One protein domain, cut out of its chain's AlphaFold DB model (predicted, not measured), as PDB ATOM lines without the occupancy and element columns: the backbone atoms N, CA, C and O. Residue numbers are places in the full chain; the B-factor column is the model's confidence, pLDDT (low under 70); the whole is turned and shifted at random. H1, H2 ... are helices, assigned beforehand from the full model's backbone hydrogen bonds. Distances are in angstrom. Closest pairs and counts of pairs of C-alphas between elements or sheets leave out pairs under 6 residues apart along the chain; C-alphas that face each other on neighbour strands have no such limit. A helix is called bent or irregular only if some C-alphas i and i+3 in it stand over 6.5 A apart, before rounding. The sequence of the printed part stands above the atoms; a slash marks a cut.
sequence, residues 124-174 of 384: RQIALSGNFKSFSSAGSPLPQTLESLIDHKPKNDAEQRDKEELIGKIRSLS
ATOM      1  N   ARG A 124     171.758  35.362 -61.502       78.19
ATOM      2  CA  ARG A 124     172.342  35.800 -60.216       78.19
ATOM      3  C   ARG A 124     173.203  34.744 -59.526       78.19
ATOM      4  O   ARG A 124     174.129  35.060 -58.782       78.19
ATOM      5  N   GLN A 125     172.873  33.470 -59.715       76.31
ATOM      6  CA  GLN A 125     173.500  32.331 -59.042       76.31
ATOM      7  C   GLN A 125     174.696  31.763 -59.812       76.31
ATOM      8  O   GLN A 125     175.434  30.921 -59.276       76.31
ATOM      9  N   ILE A 126     174.895  32.199 -61.057       76.56
ATOM     10  CA  ILE A 126     176.007  31.779 -61.904       76.56
ATOM     11  C   ILE A 126     177.202  32.672 -61.606       76.56
ATOM     12  O   ILE A 126     177.341  33.746 -62.179       76.56
ATOM     13  N   ALA A 127     178.068  32.213 -60.707       75.50
ATOM     14  CA  ALA A 127     179.325  32.891 -60.427       75.50
ATOM     15  C   ALA A 127     180.305  32.717 -61.596       75.50
ATOM     16  O   ALA A 127     180.549  31.595 -62.052       75.50
ATOM     17  N   LEU A 128     180.888  33.823 -62.043       73.31
ATOM     18  CA  LEU A 128     181.948  33.863 -63.038       73.31
ATOM     19  C   LEU A 128     183.293  33.947 -62.317       73.31
ATOM     20  O   LEU A 128     183.494  34.770 -61.428       73.31
ATOM     21  N   SER A 129     184.222  33.072 -62.689       68.12
ATOM     22  CA  SER A 129     185.573  33.033 -62.126       68.12
ATOM     23  C   SER A 129     186.586  32.822 -63.246       68.12
ATOM     24  O   SER A 129     186.454  31.857 -64.002       68.12
ATOM     25  N   GLY A 130     187.596  33.686 -63.339       64.19
ATOM     26  CA  GLY A 130     188.662  33.609 -64.342       64.19
ATOM     27  C   GLY A 130     189.096  34.984 -64.851       64.19
ATOM     28  O   GLY A 130     188.500  36.000 -64.503       64.19
ATOM     29  N   ASN A 131     190.134  35.002 -65.688       58.69
ATOM     30  CA  ASN A 131     190.621  36.214 -66.344       58.69
ATOM     31  C   ASN A 131     190.033  36.295 -67.757       58.69
ATOM     32  O   ASN A 131     190.403  35.503 -68.627       58.69
ATOM     33  N   PHE A 132     189.132  37.247 -67.991       63.94
ATOM     34  CA  PHE A 132     188.595  37.525 -69.322       63.94
ATOM     35  C   PHE A 132     189.443  38.616 -69.986       63.94
ATOM     36  O   PHE A 132     189.548  39.725 -69.465       63.94
ATOM     37  N   LYS A 133     190.078  38.282 -71.118       59.44
ATOM     38  CA  LYS A 133     191.139  39.089 -71.758       59.44
ATOM     39  C   LYS A 133     190.727  40.532 -72.100       59.44
ATOM     40  O   LYS A 133     191.575  41.416 -72.073       59.44
ATOM     41  N   SER A 134     189.456  40.776 -72.409       60.94
ATOM     42  CA  SER A 134     188.905  42.103 -72.737       60.94
ATOM     43  C   SER A 134     188.499  42.924 -71.509       60.94
ATOM     44  O   SER A 134     188.640  44.145 -71.519       60.94
ATOM     45  N   PHE A 135     188.090  42.267 -70.420       60.94
ATOM     46  CA  PHE A 135     187.678  42.909 -69.164       60.94
ATOM     47  C   PHE A 135     188.866  43.297 -68.268       60.94
ATOM     48  O   PHE A 135     188.707  44.052 -67.312       60.94
ATOM     49  N   SER A 136     190.074  42.804 -68.564       54.38
ATOM     50  CA  SER A 136     191.293  43.088 -67.795       54.38
ATOM     51  C   SER A 136     191.935  44.456 -68.077       54.38
ATOM     52  O   SER A 136     192.987  44.753 -67.514       54.38
ATOM     53  N   SER A 137     191.332  45.305 -68.919       48.97
ATOM     54  CA  SER A 137     191.855  46.647 -69.212       48.97
ATOM     55  C   SER A 137     191.141  47.745 -68.397       48.97
ATOM     56  O   SER A 137     189.994  48.109 -68.643       48.97
ATOM     57  N   ALA A 138     191.866  48.260 -67.398       48.03
ATOM     58  CA  ALA A 138     191.647  49.503 -66.646       48.03
ATOM     59  C   ALA A 138     190.253  49.738 -66.003       48.03
ATOM     60  O   ALA A 138     189.344  50.340 -66.582       48.03
ATOM     61  N   GLY A 139     190.147  49.373 -64.717       51.19
ATOM     62  CA  GLY A 139     189.390  50.148 -63.719       51.19
ATOM     63  C   GLY A 139     187.928  49.781 -63.448       51.19
ATOM     64  O   GLY A 139     187.314  50.419 -62.598       51.19
ATOM     65  N   SER A 140     187.358  48.768 -64.105       52.00
ATOM     66  CA  SER A 140     186.008  48.270 -63.783       52.00
ATOM     67  C   SER A 140     186.102  46.877 -63.147       52.00
ATOM     68  O   SER A 140     186.867  46.053 -63.650       52.00
ATOM     69  N   PRO A 141     185.384  46.591 -62.043       59.81
ATOM     70  CA  PRO A 141     185.405  45.265 -61.437       59.81
ATOM     71  C   PRO A 141     184.877  44.227 -62.435       59.81
ATOM     72  O   PRO A 141     183.862  44.458 -63.090       59.81
ATOM     73  N   LEU A 142     185.577  43.094 -62.558       63.56
ATOM     74  CA  LEU A 142     185.130  41.958 -63.368       63.56
ATOM     75  C   LEU A 142     183.696  41.569 -62.960       63.56
ATOM     76  O   LEU A 142     183.452  41.411 -61.758       63.56
ATOM     77  N   PRO A 143     182.769  41.379 -63.920       70.25
ATOM     78  CA  PRO A 143     181.443  40.850 -63.630       70.25
ATOM     79  C   PRO A 143     181.556  39.539 -62.845       70.25
ATOM     80  O   PRO A 143     182.175  38.580 -63.307       70.25
ATOM     81  N   GLN A 144     180.998  39.505 -61.635       75.25
ATOM     82  CA  GLN A 144     181.087  38.341 -60.747       75.25
ATOM     83  C   GLN A 144     179.970  37.325 -61.002       75.25
ATOM     84  O   GLN A 144     180.106  36.159 -60.630       75.25
ATOM     85  N   THR A 145     178.875  37.748 -61.637       82.56
ATOM     86  CA  THR A 145     177.715  36.911 -61.973       82.56
ATOM     87  C   THR A 145     177.307  37.051 -63.440       82.56
ATOM     88  O   THR A 145     177.650  38.046 -64.084       82.56
ATOM     89  N   LEU A 146     176.546  36.086 -63.976       82.31
ATOM     90  CA  LEU A 146     175.981  36.205 -65.326       82.31
ATOM     91  C   LEU A 146     175.068  37.437 -65.446       82.31
ATOM     92  O   LEU A 146     175.147  38.129 -66.452       82.31
ATOM     93  N   GLU A 147     174.282  37.758 -64.414       84.19
ATOM     94  CA  GLU A 147     173.467  38.986 -64.382       84.19
ATOM     95  C   GLU A 147     174.349  40.234 -64.556       84.19
ATOM     96  O   GLU A 147     174.147  41.016 -65.480       84.19
ATOM     97  N   SER A 148     175.423  40.356 -63.764       83.44
ATOM     98  CA  SER A 148     176.344  41.494 -63.882       83.44
ATOM     99  C   SER A 148     177.049  41.562 -65.241       83.44
ATOM    100  O   SER A 148     177.396  42.646 -65.699       83.44
ATOM    101  N   LEU A 149     177.250  40.417 -65.906       83.62
ATOM    102  CA  LEU A 149     177.816  40.361 -67.252       83.62
ATOM    103  C   LEU A 149     176.799  40.827 -68.300       83.62
ATOM    104  O   LEU A 149     177.171  41.523 -69.242       83.62
ATOM    105  N   ILE A 150     175.527  40.457 -68.145       85.31
ATOM    106  CA  ILE A 150     174.432  40.885 -69.024       85.31
ATOM    107  C   ILE A 150     174.227  42.398 -68.918       85.31
ATOM    108  O   ILE A 150     174.120  43.063 -69.951       85.31
ATOM    109  N   ASP A 151     174.274  42.948 -67.707       85.19
ATOM    110  CA  ASP A 151     174.085  44.380 -67.454       85.19
ATOM    111  C   ASP A 151     175.322  45.226 -67.793       85.19
ATOM    112  O   ASP A 151     175.238  46.450 -67.927       85.19
ATOM    113  N   HIS A 152     176.482  44.585 -67.974       83.12
ATOM    114  CA  HIS A 152     177.733  45.270 -68.283       83.12
ATOM    115  C   HIS A 152     177.659  46.025 -69.613       83.12
ATOM    116  O   HIS A 152     177.353  45.439 -70.656       83.12
ATOM    117  N   LYS A 153     177.990  47.319 -69.603       83.25
ATOM    118  CA  LYS A 153     178.069  48.136 -70.819       83.25
ATOM    119  C   LYS A 153     179.475  48.015 -71.424       83.25
ATOM    120  O   LYS A 153     180.423  48.456 -70.772       83.25
ATOM    121  N   PRO A 154     179.630  47.445 -72.634       81.88
ATOM    122  CA  PRO A 154     180.939  47.295 -73.272       81.88
ATOM    123  C   PRO A 154     181.565  48.667 -73.563       81.88
ATOM    124  O   PRO A 154     180.876  49.596 -73.987       81.88
ATOM    125  N   LYS A 155     182.878  48.802 -73.367       82.38
ATOM    126  CA  LYS A 155     183.637  50.021 -73.687       82.38
ATOM    127  C   LYS A 155     184.085  50.060 -75.151       82.38
ATOM    128  O   LYS A 155     184.369  51.135 -75.671       82.38
ATOM    129  N   ASN A 156     184.196  48.901 -75.800       83.94
ATOM    130  CA  ASN A 156     184.624  48.758 -77.190       83.94
ATOM    131  C   ASN A 156     183.994  47.519 -77.857       83.94
ATOM    132  O   ASN A 156     183.468  46.630 -77.185       83.94
ATOM    133  N   ASP A 157     184.096  47.437 -79.187       84.50
ATOM    134  CA  ASP A 157     183.538  46.324 -79.970       84.50
ATOM    135  C   ASP A 157     184.150  44.963 -79.611       84.50
ATOM    136  O   ASP A 157     183.506  43.928 -79.768       84.50
ATOM    137  N   ALA A 158     185.401  44.935 -79.142       80.62
ATOM    138  CA  ALA A 158     186.055  43.695 -78.732       80.62
ATOM    139  C   ALA A 158     185.430  43.126 -77.448       80.62
ATOM    140  O   ALA A 158     185.153  41.933 -77.376       80.62
ATOM    141  N   GLU A 159     185.142  43.981 -76.470       80.50
ATOM    142  CA  GLU A 159     184.474  43.623 -75.222       80.50
ATOM    143  C   GLU A 159     183.014  43.220 -75.458       80.50
ATOM    144  O   GLU A 159     182.533  42.279 -74.828       80.50
ATOM    145  N   GLN A 160     182.323  43.858 -76.412       84.81
ATOM    146  CA  GLN A 160     180.973  43.442 -76.806       84.81
ATOM    147  C   GLN A 160     180.965  42.036 -77.423       84.81
ATOM    148  O   GLN A 160     180.146  41.206 -77.026       84.81
ATOM    149  N   ARG A 161     181.896  41.739 -78.341       83.44
ATOM    150  CA  ARG A 161     182.024  40.393 -78.931       83.44
ATOM    151  C   ARG A 161     182.321  39.333 -77.872       83.44
ATOM    152  O   ARG A 161     181.661  38.298 -77.849       83.44
ATOM    153  N   ASP A 162     183.259  39.607 -76.968       80.31
ATOM    154  CA  ASP A 162     183.625  38.674 -75.898       80.31
ATOM    155  C   ASP A 162     182.467  38.444 -74.913       80.31
ATOM    156  O   ASP A 162     182.235  37.313 -74.472       80.31
ATOM    157  N   LYS A 163     181.705  39.499 -74.582       83.19
ATOM    158  CA  LYS A 163     180.490  39.407 -73.762       83.19
ATOM    159  C   LYS A 163     179.452  38.495 -74.417       83.19
ATOM    160  O   LYS A 163     178.950  37.579 -73.764       83.19
ATOM    161  N   GLU A 164     179.128  38.734 -75.685       85.69
ATOM    162  CA  GLU A 164     178.151  37.932 -76.432       85.69
ATOM    163  C   GLU A 164     178.595  36.469 -76.560       85.69
ATOM    164  O   GLU A 164     177.797  35.558 -76.319       85.69
ATOM    165  N   GLU A 165     179.877  36.228 -76.852       83.31
ATOM    166  CA  GLU A 165     180.451  34.884 -76.931       83.31
ATOM    167  C   GLU A 165     180.338  34.150 -75.587       83.31
ATOM    168  O   GLU A 165     179.920  32.989 -75.538       83.31
ATOM    169  N   LEU A 166     180.673  34.817 -74.479       79.81
ATOM    170  CA  LEU A 166     180.620  34.221 -73.148       79.81
ATOM    171  C   LEU A 166     179.184  33.915 -72.713       79.81
ATOM    172  O   LEU A 166     178.926  32.820 -72.210       79.81
ATOM    173  N   ILE A 167     178.237  34.827 -72.953       82.88
ATOM    174  CA  ILE A 167     176.810  34.586 -72.693       82.88
ATOM    175  C   ILE A 167     176.322  33.395 -73.528       82.88
ATOM    176  O   ILE A 167     175.661  32.501 -72.994       82.88
ATOM    177  N   GLY A 168     176.687  33.332 -74.811       82.00
ATOM    178  CA  GLY A 168     176.370  32.203 -75.687       82.00
ATOM    179  C   GLY A 168     176.926  30.877 -75.162       82.00
ATOM    180  O   GLY A 168     176.206  29.877 -75.094       82.00
ATOM    181  N   LYS A 169     178.184  30.871 -74.704       78.62
ATOM    182  CA  LYS A 169     178.827  29.698 -74.094       78.62
ATOM    183  C   LYS A 169     178.184  29.285 -72.772       78.62
ATOM    184  O   LYS A 169     178.028  28.095 -72.532       78.62
ATOM    185  N   ILE A 170     177.785  30.226 -71.917       79.25
ATOM    186  CA  ILE A 170     177.107  29.904 -70.652       79.25
ATOM    187  C   ILE A 170     175.720  29.322 -70.927       79.25
ATOM    188  O   ILE A 170     175.346  28.311 -70.333       79.25
ATOM    189  N   ARG A 171     174.982  29.887 -71.888       78.75
ATOM    190  CA  ARG A 171     173.677  29.361 -72.308       78.75
ATOM    191  C   ARG A 171     173.777  27.965 -72.931       78.75
ATOM    192  O   ARG A 171     172.880  27.143 -72.735       78.75
ATOM    193  N   SER A 172     174.883  27.639 -73.602       74.94
ATOM    194  CA  SER A 172     175.119  26.289 -74.132       74.94
ATOM    195  C   SER A 172     175.446  25.248 -73.047       74.94
ATOM    196  O   SER A 172     175.302  24.047 -73.291       74.94
ATOM    197  N   LEU A 173     175.763  25.666 -71.810       73.50
ATOM    198  CA  LEU A 173     175.945  24.753 -70.667       73.50
ATOM    199  C   LEU A 173     174.652  24.021 -70.259       73.50
ATOM    200  O   LEU A 173     174.701  23.049 -69.491       73.50
ATOM    201  N   SER A 174     173.500  24.452 -70.780       70.69
ATOM    202  CA  SER A 174     172.229  23.728 -70.665       70.69
ATOM    203  C   SER A 174     172.264  22.345 -71.334       70.69
ATOM    204  O   SER A 174     171.518  21.458 -70.922       70.69
TER     205      SER A 174
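AT A GLANCE: This is residues 124 to 174 of the 384 residues of the protein "Tail sheath protein gp18" of Mycetohabitans rhizoxinica (strain DSM 19002 / CIP 109453 / HKI 454) (UniProt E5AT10). A long, looping stretch, residues 124 to 145, runs out and folds back to the short helix H1, which makes a lopsided helical hairpin with the long helix H2. The printed part has 51 residues with two named helices, H1 then H2, and no named strand. Its class is all helix, though under half of the residues are in named elements. The whole is compact, with a radius of gyration of the C-alphas of 10.4 A, yet elongated, spanning 31 by 18 by 18 A.

IN THESE COORDINATES: C-alpha 124 is at (172.342, 35.800, -60.216). H1 is residues 146 to 151, 8.7 A long, beginning at C-alpha 146 (175.981, 36.205, -65.326). H2 is residues 157 to 174, 26.9 A long, ending at C-alpha 174 (172.229, 23.728, -70.665). H2 is neither bent nor irregular, but only just: C-alphas 171 and 174 are 6.0 A apart.

HOW THE PARTS SIT: H2 touches H1 with residues 163 to 167 alone; the closest C-alphas, of Leu 149 and Lys 163, are 7.1 A apart. They run opposite ways at a steep tilt of 35.3 degrees, only just past shallow. Every O i to N i+4 pair is within hydrogen-bond range in H1, and 13 of 14 in H2.

THE WHOLE: The farthest C-alphas, of Ala 138 and Ser 174, are 32.5 A apart. The printed part has no cut, and the link from H1 to H2 is tight. Residues 129 to 142 have pLDDT under 70.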